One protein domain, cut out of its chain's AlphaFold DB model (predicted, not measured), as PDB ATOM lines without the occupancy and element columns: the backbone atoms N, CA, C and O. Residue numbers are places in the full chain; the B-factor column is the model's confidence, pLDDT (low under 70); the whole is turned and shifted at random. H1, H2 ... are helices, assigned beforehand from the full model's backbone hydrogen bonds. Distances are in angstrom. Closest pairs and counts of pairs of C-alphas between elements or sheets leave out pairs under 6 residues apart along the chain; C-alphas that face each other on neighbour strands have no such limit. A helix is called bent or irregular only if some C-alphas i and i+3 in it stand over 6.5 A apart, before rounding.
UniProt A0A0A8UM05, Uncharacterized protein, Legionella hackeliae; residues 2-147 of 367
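What this domain is: This is residues 2 to 147 of the 367 residues of an uncharacterized protein of Legionella hackeliae (UniProt A0A0A8UM05). Two helical lobes sit side by side, joined by the long link of residues 85 to 100: a larger one, in which H3 runs alongside H1, H4 crosses both and H2 packs on part of H4, and a smaller one of short helices, H5 to H8. The tail, residues 140 to 147 with H9, sticks out from the smaller lobe. The printed part has 146 residues with nine named helices, H1 to H9 in order, and no named strand; the class is all helix, with mostly crossed packing. The whole is compact, with a radius of gyration of the C-alphas of 16.0 A, spanning 47 by 37 by 29 A.

How they stand to each other: Begin at H1, residues 2 to 21; it and H4, residues 67 to 84, are the hubs, touching three helices each. They touch at a steep tilt of 46 degrees, the same way, with C-alphas of Met 2 and Pro 67 closest at 6.8 A. H3, residues 55 to 64, touches H1 at a shallow tilt of 26 degrees, opposite ways; look at the C-alphas of Ser 9 and Leu 62, the closest at 5.0 A. H4 touches H3 with residues 69 to 76 alone, the C-alphas of Leu 62 and Ile 73 closest at 6.2 A. H2, residues 25 to 35, touches residues 75 to 79 of H4 alone, the C-alphas of Phe 35 and Ile 76 closest at 6.7 A. H1 and H2 only just touch, with 3 pairs of C-alphas within 8 A, and only at the corner; Met 19 and Tyr 25 have the closest C-alphas, at 6.1 A. Past the long link of residues 85 to 100, H5, residues 101 to 109, touches H6, residues 114 to 121, at a steep tilt of 60 degrees, the same way, the C-alphas of Val 106 and Pro 114 closest at 6.5 A. H5 only just touches H8, residues 134 to 141, with 3 pairs of C-alphas within 8 A, about perpendicular at 77 degrees; Phe 109 and Cys 134 have the closest C-alphas, at 7.4 A. H7, residues 129 to 132, meets H8 only through their link. H9, residues 144 to 147, is close to H8 but not clearly touching: the closest C-alphas, of Met 140 and Tyr 146, are 6.7 A apart. H4 and H5 are apart. Every O i to N i+4 pair is within hydrogen-bond range in H3 and H5, against 15 of 16 in H1, 4 of 7 in H2, 12 of 14 in H4 and 2 of 4 in both H6 and H8; H7 and H9 are too short for one.

Where its parts are: Find C-alpha 2 at (196.465, 156.701, 177.848); from there H1 runs 28.8 A to C-alpha 21. H4 spans 24.1 A, and H2 16.0 A. H4 is irregular, with C-alphas 68 and 71 at 7.7 A; H2 and H6 are only just so, with 30 and 33 at 6.6 A and 115 and 118 at 6.9 A. H9 ends at C-alpha 147, (193.708, 189.149, 174.481).

The domain as a whole: The two C-alphas farthest apart, of Lys 50 and Asp 113, are 48.0 A apart. The printed part has no cut; the links from H2 to H3 and H4 to H5 are long. Look for pLDDT under 70 at residues 22 to 29, 39 to 40 and 51.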
ATOM      1  N   MET A   2     197.851 157.207 177.706       94.81
ATOM      2  CA  MET A   2     196.465 156.701 177.848       94.81
ATOM      3  C   MET A   2     195.991 156.524 179.293       94.81
ATOM      4  O   MET A   2     194.802 156.656 179.560       94.81
ATOM      5  N   GLU A   3     196.902 156.283 180.234       95.88
ATOM      6  CA  GLU A   3     196.581 156.277 181.664       95.88
ATOM      7  C   GLU A   3     195.984 157.618 182.115       95.88
ATOM      8  O   GLU A   3     194.920 157.650 182.726       95.88
ATOM      9  N   ALA A   4     196.619 158.738 181.754       97.69
ATOM     10  CA  ALA A   4     196.125 160.064 182.112       97.69
ATOM     11  C   ALA A   4     194.757 160.346 181.468       97.69
ATOM     12  O   ALA A   4     193.863 160.868 182.129       97.69
ATOM     13  N   VAL A   5     194.560 159.938 180.208       98.38
ATOM     14  CA  VAL A   5     193.253 160.014 179.532       98.38
ATOM     15  C   VAL A   5     192.202 159.223 180.311       98.38
ATOM     16  O   VAL A   5     191.184 159.797 180.687       98.38
ATOM     17  N   GLY A   6     192.487 157.963 180.648       98.25
ATOM     18  CA  GLY A   6     191.581 157.089 181.394       98.25
ATOM     19  C   GLY A   6     191.240 157.610 182.789       98.25
ATOM     20  O   GLY A   6     190.125 157.422 183.264       98.25
ATOM     21  N   ARG A   7     192.163 158.323 183.439       98.12
ATOM     22  CA  ARG A   7     191.908 158.978 184.728       98.12
ATOM     23  C   ARG A   7     190.907 160.126 184.597       98.12
ATOM     24  O   ARG A   7     190.007 160.216 185.424       98.12
ATOM     25  N   VAL A   8     191.003 160.954 183.551       98.25
ATOM     26  CA  VAL A   8     189.955 161.952 183.263       98.25
ATOM     27  C   VAL A   8     188.636 161.257 182.925       98.25
ATOM     28  O   VAL A   8     187.608 161.610 183.500       98.25
ATOM     29  N   SER A   9     188.670 160.234 182.064       98.56
ATOM     30  CA  SER A   9     187.496 159.441 181.689       98.56
ATOM     31  C   SER A   9     186.767 158.882 182.913       98.56
ATOM     32  O   SER A   9     185.550 158.997 183.010       98.56
ATOM     33  N   ALA A  10     187.504 158.327 183.879       98.19
ATOM     34  CA  ALA A  10     186.944 157.757 185.099       98.19
ATOM     35  C   ALA A  10     186.221 158.805 185.957       98.19
ATOM     36  O   ALA A  10     185.135 158.534 186.466       98.19
ATOM     37  N   GLU A  11     186.781 160.009 186.099       97.31
ATOM     38  CA  GLU A  11     186.110 161.082 186.839       97.31
ATOM     39  C   GLU A  11     184.864 161.594 186.105       97.31
ATOM     40  O   GLU A  11     183.843 161.849 186.745       97.31
ATOM     41  N   LEU A  12     184.888 161.655 184.768       96.62
ATOM     42  CA  LEU A  12     183.697 161.978 183.980       96.62
ATOM     43  C   LEU A  12     182.607 160.910 184.115       96.62
ATOM     44  O   LEU A  12     181.440 161.264 184.241       96.62
ATOM     45  N   VAL A  13     182.959 159.622 184.155       96.62
ATOM     46  CA  VAL A  13     181.991 158.538 184.405       96.62
ATOM     47  C   VAL A  13     181.321 158.713 185.767       96.62
ATOM     48  O   VAL A  13     180.097 158.657 185.841       96.62
ATOM     49  N   LYS A  14     182.089 159.020 186.821       95.25
ATOM     50  CA  LYS A  14     181.511 159.311 188.144       95.25
ATOM     51  C   LYS A  14     180.604 160.540 188.119       95.25
ATOM     52  O   LYS A  14     179.561 160.533 188.765       95.25
ATOM     53  N   MET A  15     180.982 161.586 187.382       91.94
ATOM     54  CA  MET A  15     180.123 162.759 187.207       91.94
ATOM     55  C   MET A  15     178.814 162.393 186.503       91.94
ATOM     56  O   MET A  15     177.763 162.860 186.926       91.94
ATOM     57  N   ILE A  16     178.853 161.542 185.473       91.94
ATOM     58  CA  ILE A  16     177.644 161.029 184.815       91.94
ATOM     59  C   ILE A  16     176.787 160.258 185.826       91.94
ATOM     60  O   ILE A  16     175.611 160.575 185.969       91.94
ATOM     61  N   ASP A  17     177.377 159.331 186.591       91.25
ATOM     62  CA  ASP A  17     176.668 158.571 187.635       91.25
ATOM     63  C   ASP A  17     176.008 159.480 188.682       91.25
ATOM     64  O   ASP A  17     174.958 159.149 189.237       91.25
ATOM     65  N   GLU A  18     176.634 160.613 189.011       87.56
ATOM     66  CA  GLU A  18     176.020 161.624 189.864       87.56
ATOM     67  C   GLU A  18     174.878 162.338 189.156       87.56
ATOM     68  O   GLU A  18     173.796 162.406 189.724       87.56
ATOM     69  N   MET A  19     175.062 162.817 187.928       84.88
ATOM     70  CA  MET A  19     174.000 163.486 187.169       84.88
ATOM     71  C   MET A  19     172.758 162.596 186.996       84.88
ATOM     72  O   MET A  19     171.638 163.101 187.063       84.88
ATOM     73  N   GLU A  20     172.936 161.277 186.853       82.19
ATOM     74  CA  GLU A  20     171.845 160.295 186.764       82.19
ATOM     75  C   GLU A  20     171.022 160.167 188.060       82.19
ATOM     76  O   GLU A  20     169.846 159.812 188.009       82.19
ATOM     77  N   LYS A  21     171.606 160.471 189.228       78.81
ATOM     78  CA  LYS A  21     170.928 160.376 190.540       78.81
ATOM     79  C   LYS A  21     170.107 161.612 190.897       78.81
ATOM     80  O   LYS A  21     169.332 161.574 191.851       78.81
ATOM     81  N   TRP A  22     170.326 162.721 190.201       65.56
ATOM     82  CA  TRP A  22     169.662 163.993 190.467       65.56
ATOM     83  C   TRP A  22     168.516 164.158 189.466       65.56
ATOM     84  O   TRP A  22     168.487 163.497 188.429       65.56
ATOM     85  N   ASP A  23     167.598 165.096 189.711       62.09
ATOM     86  CA  ASP A  23     166.519 165.473 188.771       62.09
ATOM     87  C   ASP A  23     167.058 166.114 187.456       62.09
ATOM     88  O   ASP A  23     166.369 166.812 186.715       62.09
ATOM     89  N   GLU A  24     168.346 165.899 187.170       59.94
ATOM     90  CA  GLU A  24     169.110 166.352 186.018       59.94
ATOM     91  C   GLU A  24     169.282 165.264 184.950       59.94
ATOM     92  O   GLU A  24     169.832 165.563 183.893       59.94
ATOM     93  N   TYR A  25     168.772 164.039 185.153       60.66
ATOM     94  CA  TYR A  25     168.777 163.000 184.111       60.66
ATOM     95  C   TYR A  25     168.141 163.508 182.806       60.66
ATOM     96  O   TYR A  25     168.715 163.352 181.732       60.66
ATOM     97  N   SER A  26     167.028 164.247 182.906       63.84
ATOM     98  CA  SER A  26     166.389 164.918 181.764       63.84
ATOM     99  C   SER A  26     167.306 165.944 181.076       63.84
ATOM    100  O   SER A  26     167.281 166.077 179.852       63.84
ATOM    101  N   LYS A  27     168.167 166.641 181.832       64.44
ATOM    102  CA  LYS A  27     169.184 167.557 181.289       64.44
ATOM    103  C   LYS A  27     170.324 166.793 180.619       64.44
ATOM    104  O   LYS A  27     170.805 167.245 179.585       64.44
ATOM    105  N   PHE A  28     170.742 165.646 181.160       68.69
ATOM    106  CA  PHE A  28     171.793 164.834 180.547       68.69
ATOM    107  C   PHE A  28     171.333 164.153 179.259       68.69
ATOM    108  O   PHE A  28     172.072 164.164 178.278       68.69
ATOM    109  N   SER A  29     170.087 163.674 179.195       69.69
ATOM    110  CA  SER A  29     169.494 163.198 177.939       69.69
ATOM    111  C   SER A  29     169.506 164.285 176.856       69.69
ATOM    112  O   SER A  29     169.828 163.995 175.706       69.69
ATOM    113  N   ASN A  30     169.267 165.552 177.224       72.00
ATOM    114  CA  ASN A  30     169.391 166.692 176.305       72.00
ATOM    115  C   ASN A  30     170.842 166.988 175.883       72.00
ATOM    116  O   ASN A  30     171.054 167.668 174.883       72.00
ATOM    117  N   TYR A  31     171.843 166.497 176.621       80.56
ATOM    118  CA  TYR A  31     173.246 166.602 176.227       80.56
ATOM    119  C   TYR A  31     173.686 165.487 175.279       80.56
ATOM    120  O   TYR A  31     174.716 165.655 174.640       80.56
ATOM    121  N   LEU A  32     172.940 164.388 175.116       86.56
ATOM    122  CA  LEU A  32     173.370 163.285 174.242       86.56
ATOM    123  C   LEU A  32     173.583 163.727 172.785       86.56
ATOM    124  O   LEU A  32     174.535 163.279 172.143       86.56
ATOM    125  N   SER A  33     172.773 164.669 172.290       85.94
ATOM    126  CA  SER A  33     172.923 165.213 170.937       85.94
ATOM    127  C   SER A  33     174.232 165.981 170.734       85.94
ATOM    128  O   SER A  33     174.774 165.971 169.638       85.94
ATOM    129  N   ILE A  34     174.833 166.574 171.776       87.88
ATOM    130  CA  ILE A  34     176.086 167.338 171.612       87.88
ATOM    131  C   ILE A  34     177.281 166.441 171.254       87.88
ATOM    132  O   ILE A  34     178.333 166.954 170.855       87.88
ATOM    133  N   PHE A  35     177.137 165.126 171.458       90.75
ATOM    134  CA  PHE A  35     178.145 164.120 171.145       90.75
ATOM    135  C   PHE A  35     177.997 163.548 169.725       90.75
ATOM    136  O   PHE A  35     178.824 162.740 169.302       90.75
ATOM    137  N   THR A  36     176.982 163.946 168.961       88.38
ATOM    138  CA  THR A  36     176.860 163.544 167.556       88.38
ATOM    139  C   THR A  36     177.673 164.476 166.649       88.38
ATOM    140  O   THR A  36     178.221 165.497 167.077       88.38
ATOM    141  N   GLN A  37     177.773 164.110 165.372       82.69
ATOM    142  CA  GLN A  37     178.335 164.939 164.303       82.69
ATOM    143  C   GLN A  37     177.330 165.968 163.748       82.69
ATOM    144  O   GLN A  37     177.538 166.480 162.638       82.69
ATOM    145  N   GLU A  38     176.237 166.267 164.472       71.44
ATOM    146  CA  GLU A  38     175.325 167.386 164.177       71.44
ATOM    147  C   GLU A  38     176.118 168.640 163.825       71.44
ATOM    148  O   GLU A  38     177.256 168.735 164.266       71.44
ATOM    149  N   ASP A  39     175.529 169.563 163.047       57.41
ATOM    150  CA  ASP A  39     176.139 170.703 162.327       57.41
ATOM    151  C   ASP A  39     177.144 171.591 163.088       57.41
ATOM    152  O   ASP A  39     177.030 172.809 163.221       57.41
ATOM    153  N   HIS A  40     178.203 170.966 163.562       67.38
ATOM    154  CA  HIS A  40     179.212 171.473 164.444       67.38
ATOM    155  C   HIS A  40     180.528 171.332 163.714       67.38
ATOM    156  O   HIS A  40     180.905 170.272 163.218       67.38
ATOM    157  N   VAL A  41     181.252 172.439 163.686       75.62
ATOM    158  CA  VAL A  41     182.572 172.517 163.067       75.62
ATOM    159  C   VAL A  41     183.542 171.573 163.792       75.62
ATOM    160  O   VAL A  41     184.285 170.832 163.158       75.62
ATOM    161  N   ILE A  42     183.457 171.519 165.126       83.44
ATOM    162  CA  ILE A  42     184.302 170.674 165.977       83.44
ATOM    163  C   ILE A  42     183.551 169.373 166.291       83.44
ATOM    164  O   ILE A  42     182.807 169.299 167.277       83.44
ATOM    165  N   ALA A  43     183.736 168.378 165.420       89.56
ATOM    166  CA  ALA A  43     183.062 167.073 165.452       89.56
ATOM    167  C   ALA A  43     184.013 165.869 165.253       89.56
ATOM    168  O   ALA A  43     183.559 164.739 165.071       89.56
ATOM    169  N   LEU A  44     185.337 166.079 165.296       93.69
ATOM    170  CA  LEU A  44     186.323 165.000 165.184       93.69
ATOM    171  C   LEU A  44     186.166 164.033 166.362       93.69
ATOM    172  O   LEU A  44     186.432 164.427 167.492       93.69
ATOM    173  N   GLY A  45     185.760 162.790 166.100       93.69
ATOM    174  CA  GLY A  45     185.441 161.799 167.137       93.69
ATOM    175  C   GLY A  45     183.958 161.713 167.507       93.69
ATOM    176  O   GLY A  45     183.600 160.886 168.342       93.69
ATOM    177  N   GLY A  46     183.094 162.521 166.885       92.62
ATOM    178  CA  GLY A  46     181.649 162.490 167.117       92.62
ATOM    179  C   GLY A  46     180.980 161.194 166.663       92.62
ATOM    180  O   GLY A  46     181.399 160.561 165.689       92.62
ATOM    181  N   TYR A  47     179.918 160.811 167.371       90.31
ATOM    182  CA  TYR A  47     179.063 159.680 167.008       90.31
ATOM    183  C   TYR A  47     178.283 159.986 165.719       90.31
ATOM    184  O   TYR A  47     178.010 161.149 165.415       90.31
ATOM    185  N   ASP A  48     177.970 158.956 164.929       84.06
ATOM    186  CA  ASP A  48     177.169 159.117 163.707       84.06
ATOM    187  C   ASP A  48     175.775 159.666 164.060       84.06
ATOM    188  O   ASP A  48     175.163 159.262 165.045       84.06
ATOM    189  N   ASN A  49     175.261 160.580 163.240       72.50
ATOM    190  CA  ASN A  49     173.957 161.217 163.428       72.50
ATOM    191  C   ASN A  49     172.790 160.225 163.334       72.50
ATOM    192  O   ASN A  49     171.689 160.532 163.785       72.50
ATOM    193  N   LYS A  50     173.012 159.046 162.741       71.44
ATOM    194  CA  LYS A  50     172.008 157.977 162.669       71.44
ATOM    195  C   LYS A  50     171.821 157.234 163.993       71.44
ATOM    196  O   LYS A  50     170.744 156.690 164.208       71.44
ATOM    197  N   ASP A  51     172.819 157.277 164.875       69.50
ATOM    198  CA  ASP A  51     172.845 156.555 166.145       69.50
ATOM    199  C   ASP A  51     173.203 157.531 167.273       69.50
ATOM    200  O   ASP A  51     174.368 157.672 167.656       69.50
ATOM    201  N   THR A  52     172.195 158.229 167.813       78.31
ATOM    202  CA  THR A  52     172.405 159.063 169.011       78.31
ATOM    203  C   THR A  52     173.016 158.190 170.108       78.31
ATOM    204  O   THR A  52     172.437 157.147 170.436       78.31
ATOM    205  N   PRO A  53     174.175 158.570 170.675       88.38
ATOM    206  CA  PRO A  53     174.829 157.736 171.665       88.38
ATOM    207  C   PRO A  53     173.953 157.618 172.907       88.38
ATOM    208  O   PRO A  53     173.323 158.585 173.334       88.38
ATOM    209  N   THR A  54     173.932 156.434 173.511       90.12
ATOM    210  CA  THR A  54     173.311 156.245 174.822       90.12
ATOM    211  C   THR A  54     174.278 156.656 175.930       90.12
ATOM    212  O   THR A  54     175.498 156.686 175.735       90.12
ATOM    213  N   VAL A  55     173.739 156.932 177.118       90.19
ATOM    214  CA  VAL A  55     174.540 157.210 178.319       90.19
ATOM    215  C   VAL A  55     175.504 156.052 178.597       90.19
ATOM    216  O   VAL A  55     176.696 156.262 178.823       90.19
ATOM    217  N   GLU A  56     175.012 154.820 178.495       91.44
ATOM    218  CA  GLU A  56     175.785 153.593 178.670       91.44
ATOM    219  C   GLU A  56     176.875 153.453 177.607       91.44
ATOM    220  O   GLU A  56     177.979 153.020 177.927       91.44
ATOM    221  N   GLY A  57     176.598 153.850 176.361       93.56
ATOM    222  CA  GLY A  57     177.574 153.851 175.274       93.56
ATOM    223  C   GLY A  57     178.728 154.818 175.537       93.56
ATOM    224  O   GLY A  57     179.887 154.432 175.409       93.56
ATOM    225  N   ILE A  58     178.424 156.040 175.983       94.50
ATOM    226  CA  ILE A  58     179.437 157.036 176.367       94.50
ATOM    227  C   ILE A  58     180.271 156.523 177.542       94.50
ATOM    228  O   ILE A  58     181.501 156.526 177.476       94.50
ATOM    229  N   LYS A  59     179.618 156.038 178.609       95.81
ATOM    230  CA  LYS A  59     180.309 155.471 179.779       95.81
ATOM    231  C   LYS A  59     181.200 154.304 179.369       95.81
ATOM    232  O   LYS A  59     182.339 154.242 179.814       95.81
ATOM    233  N   LYS A  60     180.722 153.416 178.496       96.81
ATOM    234  CA  LYS A  60     181.500 152.287 177.978       96.81
ATOM    235  C   LYS A  60     182.765 152.762 177.263       96.81
ATOM    236  O   LYS A  60     183.845 152.331 177.649       96.81
ATOM    237  N   THR A  61     182.653 153.686 176.306       96.88
ATOM    238  CA  THR A  61     183.818 154.246 175.594       96.88
ATOM    239  C   THR A  61     184.841 154.853 176.563       96.88
ATOM    240  O   THR A  61     186.041 154.615 176.431       96.88
ATOM    241  N   LEU A  62     184.376 155.598 177.570       98.12
ATOM    242  CA  LEU A  62     185.237 156.197 178.592       98.12
ATOM    243  C   LEU A  62     185.914 155.151 179.498       98.12
ATOM    244  O   LEU A  62     187.097 155.288 179.803       98.12
ATOM    245  N   MET A  63     185.181 154.121 179.930       97.88
ATOM    246  CA  MET A  63     185.682 153.079 180.835       97.88
ATOM    247  C   MET A  63     186.637 152.098 180.150       97.88
ATOM    248  O   MET A  63     187.609 151.678 180.771       97.88
ATOM    249  N   GLU A  64     186.372 151.724 178.895       97.75
ATOM    250  CA  GLU A  64     187.244 150.819 178.135       97.75
ATOM    251  C   GLU A  64     188.595 151.472 177.829       97.75
ATOM    252  O   GLU A  64     189.612 150.781 177.810       97.75
ATOM    253  N   ASN A  65     188.613 152.801 177.636       97.38
ATOM    254  CA  ASN A  65     189.822 153.606 177.432       97.38
ATOM    255  C   ASN A  65     190.783 153.002 176.385       97.38
ATOM    256  O   ASN A  65     192.006 152.996 176.552       97.38
ATOM    257  N   ASN A  66     190.212 152.453 175.313       96.94
ATOM    258  CA  ASN A  66     190.950 151.787 174.251       96.94
ATOM    259  C   ASN A  66     191.767 152.825 173.450       96.94
ATOM    260  O   ASN A  66     191.195 153.828 173.017       96.94
ATOM    261  N   PRO A  67     193.080 152.617 173.219       93.44
ATOM    262  CA  PRO A  67     193.901 153.540 172.433       93.44
ATOM    263  C   PRO A  67     193.353 153.847 171.033       93.44
ATOM    264  O   PRO A  67     193.495 154.976 170.565       93.44
ATOM    265  N   GLU A  68     192.692 152.882 170.387       93.00
ATOM    266  CA  GLU A  68     192.072 153.067 169.063       93.00
ATOM    267  C   GLU A  68     190.883 154.043 169.099       93.00
ATOM    268  O   GLU A  68     190.577 154.701 168.106       93.00
ATOM    269  N   ASP A  69     190.257 154.206 170.267       95.31
ATOM    270  CA  ASP A  69     189.130 155.113 170.487       95.31
ATOM    271  C   ASP A  69     189.573 156.483 171.030       95.31
ATOM    272  O   ASP A  69     188.726 157.316 171.361       95.31
ATOM    273  N   LEU A  70     190.884 156.769 171.098       96.12
ATOM    274  CA  LEU A  70     191.423 158.015 171.663       96.12
ATOM    275  C   LEU A  70     190.743 159.264 171.086       96.12
ATOM    276  O   LEU A  70     190.391 160.175 171.831       96.12
ATOM    277  N   ILE A  71     190.527 159.311 169.770       96.31
ATOM    278  CA  ILE A  71     189.884 160.452 169.106       96.31
ATOM    279  C   ILE A  71     188.454 160.657 169.631       96.31
ATOM    280  O   ILE A  71     188.056 161.785 169.925       96.31
ATOM    281  N   GLN A  72     187.688 159.574 169.789       96.38
ATOM    282  CA  GLN A  72     186.326 159.633 170.318       96.38
ATOM    283  C   GLN A  72     186.309 159.973 171.816       96.38
ATOM    284  O   GLN A  72     185.504 160.798 172.247       96.38
ATOM    285  N   ILE A  73     187.232 159.420 172.608       98.25
ATOM    286  CA  ILE A  73     187.376 159.740 174.036       98.25
ATOM    287  C   ILE A  73     187.696 161.229 174.227       98.25
ATOM    288  O   ILE A  73     187.041 161.917 175.013       98.25
ATOM    289  N   MET A  74     188.659 161.764 173.473       98.25
ATOM    290  CA  MET A  74     189.043 163.177 173.563       98.25
ATOM    291  C   MET A  74     187.932 164.114 173.086       98.25
ATOM    292  O   MET A  74     187.767 165.203 173.637       98.25
ATOM    293  N   PHE A  75     187.116 163.684 172.128       96.69
ATOM    294  CA  PHE A  75     185.913 164.413 171.747       96.69
ATOM    295  C   PHE A  75     184.884 164.480 172.882       96.69
ATOM    296  O   PHE A  75     184.374 165.562 173.184       96.69
ATOM    297  N   ILE A  76     184.621 163.357 173.561       96.69
ATOM    298  CA  ILE A  76     183.747 163.325 174.743       96.69
ATOM    299  C   ILE A  76     184.302 164.271 175.814       96.69
ATOM    300  O   ILE A  76     183.579 165.146 176.291       96.69
ATOM    301  N   HIS A  77     185.599 164.178 176.121       98.00
ATOM    302  CA  HIS A  77     186.279 165.089 177.047       98.00
ATOM    303  C   HIS A  77     186.066 166.558 176.670       98.00
ATOM    304  O   HIS A  77     185.728 167.371 177.529       98.00
ATOM    305  N   PHE A  78     186.220 166.904 175.393       96.44
ATOM    306  CA  PHE A  78     186.019 168.268 174.923       96.44
ATOM    307  C   PHE A  78     184.579 168.745 175.122       96.44
ATOM    308  O   PHE A  78     184.365 169.863 175.589       96.44
ATOM    309  N   LYS A  79     183.583 167.919 174.791       93.94
ATOM    310  CA  LYS A  79     182.167 168.285 174.938       93.94
ATOM    311  C   LYS A  79     181.762 168.445 176.399       93.94
ATOM    312  O   LYS A  79     181.070 169.414 176.724       93.94
ATOM    313  N   PHE A  80     182.275 167.594 177.288       94.25
ATOM    314  CA  PHE A  80     182.135 167.793 178.731       94.25
ATOM    315  C   PHE A  80     182.724 169.133 179.169       94.25
ATOM    316  O   PHE A  80     182.054 169.902 179.865       94.25
ATOM    317  N   ALA A  81     183.923 169.460 178.688       94.12
ATOM    318  CA  ALA A  81     184.587 170.714 179.006       94.12
ATOM    319  C   ALA A  81     183.884 171.959 178.462       94.12
ATOM    320  O   ALA A  81     183.826 172.995 179.129       94.12
ATOM    321  N   GLN A  82     183.320 171.847 177.264       91.44
ATOM    322  CA  GLN A  82     182.660 172.940 176.572       91.44
ATOM    323  C   GLN A  82     181.259 173.227 177.126       91.44
ATOM    324  O   GLN A  82     180.855 174.390 177.169       91.44
ATOM    325  N   LYS A  83     180.494 172.190 177.488       89.06
ATOM    326  CA  LYS A  83     179.044 172.313 177.719       89.06
ATOM    327  C   LYS A  83     178.564 171.852 179.091       89.06
ATOM    328  O   LYS A  83     177.503 172.313 179.506       89.06
ATOM    329  N   ILE A  84     179.304 170.980 179.781       88.81
ATOM    330  CA  ILE A  84     178.776 170.254 180.945       88.81
ATOM    331  C   ILE A  84     179.446 170.700 182.245       88.81
ATOM    332  O   ILE A  84     178.793 171.363 183.049       88.81
ATOM    333  N   TYR A  85     180.734 170.399 182.472       87.06
ATOM    334  CA  TYR A  85     181.296 170.494 183.833       87.06
ATOM    335  C   TYR A  85     181.266 171.922 184.394       87.06
ATOM    336  O   TYR A  85     181.153 172.116 185.595       87.06
ATOM    337  N   ARG A  86     181.315 172.951 183.545       86.75
ATOM    338  CA  ARG A  86     181.229 174.353 183.988       86.75
ATOM    339  C   ARG A  86     179.896 174.651 184.684       86.75
ATOM    340  O   ARG A  86     179.866 175.353 185.695       86.75
ATOM    341  N   SER A  87     178.811 174.078 184.179       84.75
ATOM    342  CA  SER A  87     177.439 174.357 184.619       84.75
ATOM    343  C   SER A  87     176.927 173.373 185.671       84.75
ATOM    344  O   SER A  87     175.908 173.641 186.299       84.75
ATOM    345  N   VAL A  88     177.626 172.254 185.872       86.81
ATOM    346  CA  VAL A  88     177.217 171.175 186.777       86.81
ATOM    347  C   VAL A  88     178.131 171.160 188.010       86.81
ATOM    348  O   VAL A  88     179.352 171.212 187.851       86.81
ATOM    349  N   PRO A  89     177.590 171.106 189.241       90.06
ATOM    350  CA  PRO A  89     178.412 170.937 190.435       90.06
ATOM    351  C   PRO A  89     179.210 169.628 190.381       90.06
ATOM    352  O   PRO A  89     178.649 168.580 190.079       90.06
ATOM    353  N   ILE A  90     180.499 169.673 190.722       91.50
ATOM    354  CA  ILE A  90     181.377 168.495 190.697       91.50
ATOM    355  C   ILE A  90     181.602 168.023 192.130       91.50
ATOM    356  O   ILE A  90     182.248 168.731 192.901       91.50
ATOM    357  N   LYS A  91     181.087 166.845 192.495       91.06
ATOM    358  CA  LYS A  91     181.199 166.312 193.868       91.06
ATOM    359  C   LYS A  91     182.073 165.066 193.955       91.06
ATOM    360  O   LYS A  91     182.472 164.678 195.049       91.06
ATOM    361  N   THR A  92     182.416 164.481 192.811       91.25
ATOM    362  CA  THR A  92     183.256 163.282 192.702       91.25
ATOM    363  C   THR A  92     184.737 163.546 192.482       91.25
ATOM    364  O   THR A  92     185.510 162.592 192.565       91.25
ATOM    365  N   ALA A  93     185.144 164.792 192.208       92.75
ATOM    366  CA  ALA A  93     186.543 165.107 191.928       92.75
ATOM    367  C   ALA A  93     187.462 164.666 193.085       92.75
ATOM    368  O   ALA A  93     187.083 164.801 194.257       92.75
ATOM    369  N   PRO A  94     188.688 164.183 192.801       93.44
ATOM    370  CA  PRO A  94     189.619 163.762 193.841       93.44
ATOM    371  C   PRO A  94     189.905 164.879 194.858       93.44
ATOM    372  O   PRO A  94     190.521 165.897 194.538       93.44
ATOM    373  N   ALA A  95     189.490 164.658 196.108       91.75
ATOM    374  CA  ALA A  95     189.667 165.585 197.222       91.75
ATOM    375  C   ALA A  95     191.096 165.523 197.787       91.75
ATOM    376  O   ALA A  95     191.352 164.944 198.843       91.75
ATOM    377  N   ARG A  96     192.043 166.103 197.050       90.25
ATOM    378  CA  ARG A  96     193.454 166.225 197.441       90.25
ATOM    379  C   ARG A  96     193.987 167.609 197.113       90.25
ATOM    380  O   ARG A  96     193.411 168.327 196.297       90.25
ATOM    381  N   GLU A  97     195.095 167.965 197.753       91.69
ATOM    382  CA  GLU A  97     195.767 169.229 197.474       91.69
ATOM    383  C   GLU A  97     196.242 169.255 196.009       91.69
ATOM    384  O   GLU A  97     196.857 168.284 195.558       91.69
ATOM    385  N   PRO A  98     195.922 170.319 195.252       94.75
ATOM    386  CA  PRO A  98     196.376 170.459 193.874       94.75
ATOM    387  C   PRO A  98     197.900 170.597 193.821       94.75
ATOM    388  O   PRO A  98     198.520 171.149 194.729       94.75
ATOM    389  N   VAL A  99     198.505 170.133 192.729       95.56
ATOM    390  CA  VAL A  99     199.963 170.176 192.523       95.56
ATOM    391  C   VAL A  99     200.363 171.126 191.396       95.56
ATOM    392  O   VAL A  99     199.563 171.443 190.508       95.56
ATOM    393  N   GLY A 100     201.626 171.550 191.402       96.19
ATOM    394  CA  GLY A 100     202.186 172.442 190.386       96.19
ATOM    395  C   GLY A 100     201.502 173.809 190.374       96.19
ATOM    396  O   GLY A 100     200.981 174.277 191.389       96.19
ATOM    397  N   LYS A 101     201.457 174.455 189.202       97.31
ATOM    398  CA  LYS A 101     200.942 175.828 189.089       97.31
ATOM    399  C   LYS A 101     199.464 175.976 189.454       97.31
ATOM    400  O   LYS A 101     199.036 177.052 189.870       97.31
ATOM    401  N   PHE A 102     198.686 174.903 189.348       97.38
ATOM    402  CA  PHE A 102     197.282 174.933 189.743       97.38
ATOM    403  C   PHE A 102     197.093 175.147 191.248       97.38
ATOM    404  O   PHE A 102     196.118 175.780 191.645       97.38
ATOM    405  N   ALA A 103     198.051 174.735 192.083       96.62
ATOM    406  CA  ALA A 103     198.012 175.024 193.512       96.62
ATOM    407  C   ALA A 103     198.031 176.529 193.811       96.62
ATOM    408  O   ALA A 103     197.296 177.000 194.680       96.62
ATOM    409  N   ASP A 104     198.827 177.291 193.058       96.44
ATOM    410  CA  ASP A 104     198.859 178.752 193.156       96.44
ATOM    411  C   ASP A 104     197.542 179.367 192.675       96.44
ATOM    412  O   ASP A 104     197.010 180.274 193.311       96.44
ATOM    413  N   ILE A 105     196.994 178.852 191.568       97.00
ATOM    414  CA  ILE A 105     195.717 179.318 191.011       97.00
ATOM    415  C   ILE A 105     194.592 179.102 192.029       97.00
ATOM    416  O   ILE A 105     193.822 180.021 192.288       97.00
ATOM    417  N   VAL A 106     194.515 177.928 192.661       96.75
ATOM    418  CA  VAL A 106     193.500 177.654 193.687       96.75
ATOM    419  C   VAL A 106     193.602 178.653 194.839       96.75
ATOM    420  O   VAL A 106     192.580 179.203 195.231       96.75
ATOM    421  N   LYS A 107     194.807 178.975 195.325       95.56
ATOM    422  CA  LYS A 107     194.999 179.977 196.396       95.56
ATOM    423  C   LYS A 107     194.542 181.386 196.006       95.56
ATOM    424  O   LYS A 107     194.175 182.168 196.876       95.56
ATOM    425  N   GLU A 108     194.567 181.723 194.719       95.50
ATOM    426  CA  GLU A 108     194.099 183.021 194.225       95.50
ATOM    427  C   GLU A 108     192.568 183.110 194.165       95.50
ATOM    428  O   GLU A 108     191.992 184.146 194.496       95.50
ATOM    429  N   PHE A 109     191.900 182.028 193.754       94.56
ATOM    430  CA  PHE A 109     190.448 182.020 193.540       94.56
ATOM    431  C   PHE A 109     189.641 181.506 194.736       94.56
ATOM    432  O   PHE A 109     188.461 181.838 194.866       94.56
ATOM    433  N   TRP A 110     190.245 180.712 195.621       94.38
ATOM    434  CA  TRP A 110     189.578 180.088 196.758       94.38
ATOM    435  C   TRP A 110     190.115 180.622 198.080       94.38
ATOM    436  O   TRP A 110     191.288 180.478 198.407       94.38
ATOM    437  N   ARG A 111     189.218 181.225 198.867       91.75
ATOM    438  CA  ARG A 111     189.550 181.814 200.175       91.75
ATOM    439  C   ARG A 111     189.594 180.794 201.319       91.75
ATOM    440  O   ARG A 111     190.012 181.156 202.415       91.75
ATOM    441  N   GLY A 112     189.095 179.577 201.101       89.69
ATOM    442  CA  GLY A 112     189.111 178.507 202.100       89.69
ATOM    443  C   GLY A 112     190.417 177.711 202.086       89.69
ATOM    444  O   GLY A 112     191.361 178.050 201.375       89.69
ATOM    445  N   ASP A 113     190.455 176.614 202.844       90.00
ATOM    446  CA  ASP A 113     191.563 175.655 202.768       90.00
ATOM    447  C   ASP A 113     191.638 175.080 201.334       90.00
ATOM    448  O   ASP A 113     190.614 174.597 200.831       90.00
ATOM    449  N   PRO A 114     192.802 175.115 200.651       87.50
ATOM    450  CA  PRO A 114     192.978 174.523 199.323       87.50
ATOM    451  C   PRO A 114     192.526 173.061 199.213       87.50
ATOM    452  O   PRO A 114     192.050 172.654 198.154       87.50
ATOM    453  N   LYS A 115     192.598 172.273 200.293       83.81
ATOM    454  CA  LYS A 115     192.104 170.883 200.322       83.81
ATOM    455  C   LYS A 115     190.583 170.795 200.205       83.81
ATOM    456  O   LYS A 115     190.054 169.797 199.723       83.81
ATOM    457  N   GLU A 116     189.880 171.846 200.615       92.50
ATOM    458  CA  GLU A 116     188.424 171.948 200.527       92.50
ATOM    459  C   GLU A 116     187.941 172.524 199.188       92.50
ATOM    460  O   GLU A 116     186.735 172.576 198.943       92.50
ATOM    461  N   PHE A 117     188.848 172.929 198.292       95.19
ATOM    462  CA  PHE A 117     188.481 173.444 196.970       95.19
ATOM    463  C   PHE A 117     187.586 172.462 196.199       95.19
ATOM    464  O   PHE A 117     186.559 172.854 195.646       95.19
ATOM    465  N   PHE A 118     187.942 171.173 196.225       94.62
ATOM    466  CA  PHE A 118     187.232 170.120 195.494       94.62
ATOM    467  C   PHE A 118     185.930 169.683 196.170       94.62
ATOM    468  O   PHE A 118     184.979 169.318 195.491       94.62
ATOM    469  N   THR A 119     185.859 169.751 197.503       93.25
ATOM    470  CA  THR A 119     184.695 169.276 198.271       93.25
ATOM    471  C   THR A 119     183.673 170.367 198.572       93.25
ATOM    472  O   THR A 119     182.505 170.057 198.799       93.25
ATOM    473  N   LYS A 120     184.084 171.641 198.575       93.38
ATOM    474  CA  LYS A 120     183.214 172.793 198.864       93.38
ATOM    475  C   LYS A 120     183.158 173.796 197.721       93.38
ATOM    476  O   LYS A 120     182.073 174.253 197.382       93.38
ATOM    477  N   GLY A 121     184.304 174.134 197.128       94.25
ATOM    478  CA  GLY A 121     184.396 175.162 196.090       94.25
ATOM    479  C   GLY A 121     183.651 174.766 194.815       94.25
ATOM    480  O   GLY A 121     182.583 175.294 194.511       94.25
ATOM    481  N   ILE A 122     184.192 173.802 194.072       94.50
ATOM    482  CA  ILE A 122     183.627 173.380 192.775       94.50
ATOM    483  C   ILE A 122     182.373 172.500 192.904       94.50
ATOM    484  O   ILE A 122     181.649 172.315 191.921       94.50
ATOM    485  N   ALA A 123     182.109 171.990 194.109       92.25
ATOM    486  CA  ALA A 123     180.933 171.196 194.458       92.25
ATOM    487  C   ALA A 123     179.667 172.042 194.678       92.25
ATOM    488  O   ALA A 123     178.558 171.504 194.709       92.25
ATOM    489  N   ASN A 124     179.817 173.361 194.826       86.12
ATOM    490  CA  ASN A 124     178.705 174.302 194.920       86.12
ATOM    491  C   ASN A 124     178.108 174.565 193.525       86.12
ATOM    492  O   ASN A 124     178.828 174.540 192.532       86.12
ATOM    493  N   GLY A 125     176.800 174.816 193.428       83.69
ATOM    494  CA  GLY A 125     176.108 175.079 192.164       83.69
ATOM    495  C   GLY A 125     176.582 176.353 191.469       83.69
ATOM    496  O   GLY A 125     177.588 176.347 190.757       83.69
ATOM    497  N   TRP A 126     175.836 177.444 191.641       83.31
ATOM    498  CA  TRP A 126     176.121 178.716 190.969       83.31
ATOM    499  C   TRP A 126     177.455 179.330 191.418       83.31
ATOM    500  O   TRP A 126     178.259 179.739 190.585       83.31
ATOM    501  N   GLU A 127     177.742 179.328 192.723       85.44
ATOM    502  CA  GLU A 127     178.970 179.932 193.265       85.44
ATOM    503  C   GLU A 127     180.235 179.183 192.819       85.44
ATOM    504  O   GLU A 127     181.290 179.790 192.652       85.44
ATOM    505  N   GLY A 128     180.126 177.873 192.571       91.69
ATOM    506  CA  GLY A 128     181.237 177.052 192.096       91.69
ATOM    507  C   GLY A 128     181.536 177.204 190.603       91.69
ATOM    508  O   GLY A 128     182.574 176.731 190.149       91.69
ATOM    509  N   GLN A 129     180.672 177.858 189.817       92.50
ATOM    510  CA  GLN A 129     180.827 177.942 188.358       92.50
ATOM    511  C   GLN A 129     182.111 178.663 187.942       92.50
ATOM    512  O   GLN A 129     182.851 178.161 187.096       92.50
ATOM    513  N   SER A 130     182.405 179.810 188.559       93.19
ATOM    514  CA  SER A 130     183.635 180.565 188.290       93.19
ATOM    515  C   SER A 130     184.886 179.814 188.750       93.19
ATOM    516  O   SER A 130     185.934 179.922 188.119       93.19
ATOM    517  N   LEU A 131     184.776 179.010 189.813       95.56
ATOM    518  CA  LEU A 131     185.861 178.150 190.290       95.56
ATOM    519  C   LEU A 131     186.119 176.998 189.317       95.56
ATOM    520  O   LEU A 131     187.271 176.693 189.023       95.56
ATOM    521  N   ARG A 132     185.064 176.407 188.749       95.50
ATOM    522  CA  ARG A 132     185.197 175.374 187.716       95.50
ATOM    523  C   ARG A 132     185.833 175.928 186.447       95.50
ATOM    524  O   ARG A 132     186.660 175.258 185.844       95.50
ATOM    525  N   SER A 133     185.518 177.160 186.054       94.19
ATOM    526  CA  SER A 133     186.111 177.762 184.857       94.19
ATOM    527  C   SER A 133     187.372 178.599 185.105       94.19
ATOM    528  O   SER A 133     187.879 179.200 184.159       94.19
ATOM    529  N   CYS A 134     187.932 178.620 186.323       95.38
ATOM    530  CA  CYS A 134     189.009 179.551 186.692       95.38
ATOM    531  C   CYS A 134     190.257 179.437 185.799       95.38
ATOM    532  O   CYS A 134     190.811 180.455 185.382       95.38
ATOM    533  N   VAL A 135     190.667 178.219 185.434       96.75
ATOM    534  CA  VAL A 135     191.800 178.006 184.522       96.75
ATOM    535  C   VAL A 135     191.451 178.519 183.127       96.75
ATOM    536  O   VAL A 135     192.147 179.368 182.578       96.75
ATOM    537  N   ALA A 136     190.352 178.033 182.559       95.00
ATOM    538  CA  ALA A 136     190.032 178.288 181.165       95.00
ATOM    539  C   ALA A 136     189.623 179.747 180.903       95.00
ATOM    540  O   ALA A 136     190.121 180.373 179.973       95.00
ATOM    541  N   ASP A 137     188.747 180.306 181.734       93.69
ATOM    542  CA  ASP A 137     188.184 181.636 181.512       93.69
ATOM    543  C   ASP A 137     189.082 182.712 182.125       93.69
ATOM    544  O   ASP A 137     189.553 183.611 181.426       93.69
ATOM    545  N   ALA A 138     189.371 182.610 183.424       94.06
ATOM    546  CA  ALA A 138     190.081 183.670 184.130       94.06
ATOM    547  C   ALA A 138     191.595 183.656 183.867       94.06
ATOM    548  O   ALA A 138     192.187 184.725 183.721       94.06
ATOM    549  N   LYS A 139     192.225 182.476 183.783       96.38
ATOM    550  CA  LYS A 139     193.678 182.376 183.580       96.38
ATOM    551  C   LYS A 139     194.124 182.255 182.129       96.38
ATOM    552  O   LYS A 139     195.234 182.689 181.845       96.38
ATOM    553  N   MET A 140     193.298 181.727 181.225       95.75
ATOM    554  CA  MET A 140     193.655 181.586 179.805       95.75
ATOM    555  C   MET A 140     192.944 182.613 178.930       95.75
ATOM    556  O   MET A 140     193.618 183.507 178.421       95.75
ATOM    557  N   TYR A 141     191.615 182.556 178.778       93.56
ATOM    558  CA  TYR A 141     190.901 183.467 177.871       93.56
ATOM    559  C   TYR A 141     191.081 184.942 178.213       93.56
ATOM    560  O   TYR A 141     191.243 185.746 177.301       93.56
ATOM    561  N   ASN A 142     191.121 185.288 179.500       94.44
ATOM    562  CA  ASN A 142     191.355 186.661 179.954       94.44
ATOM    563  C   ASN A 142     192.846 187.016 180.109       94.44
ATOM    564  O   ASN A 142     193.179 188.103 180.577       94.44
ATOM    565  N   SER A 143     193.766 186.122 179.734       95.56
ATOM    566  CA  SER A 143     195.198 186.415 179.786       95.56
ATOM    567  C   SER A 143     195.636 187.352 178.668       95.56
ATOM    568  O   SER A 143     195.036 187.399 177.590       95.56
ATOM    569  N   ARG A 144     196.774 188.025 178.877       94.69
ATOM    570  CA  ARG A 144     197.448 188.782 177.814       94.69
ATOM    571  C   ARG A 144     197.768 187.907 176.599       94.69
ATOM    572  O   ARG A 144     197.629 188.380 175.481       94.69
ATOM    573  N   LEU A 145     198.113 186.630 176.799       94.31
ATOM    574  CA  LEU A 145     198.391 185.708 175.697       94.31
ATOM    575  C   LEU A 145     197.180 185.498 174.777       94.31
ATOM    576  O   LEU A 145     197.384 185.246 173.599       94.31
ATOM    577  N   TYR A 146     195.938 185.610 175.262       93.19
ATOM    578  CA  TYR A 146     194.728 185.435 174.437       93.19
ATOM    579  C   TYR A 146     194.103 186.755 173.978       93.19
ATOM    580  O   TYR A 146     193.358 186.763 173.002       93.19
ATOM    581  N   THR A 147     194.384 187.854 174.680       92.69
ATOM    582  CA  THR A 147     193.708 189.149 174.481       92.69
ATOM    583  C   THR A 147     194.585 190.221 173.842       92.69
ATOM    584  O   THR A 147     194.067 191.282 173.505       92.69
TER     585      THR A 147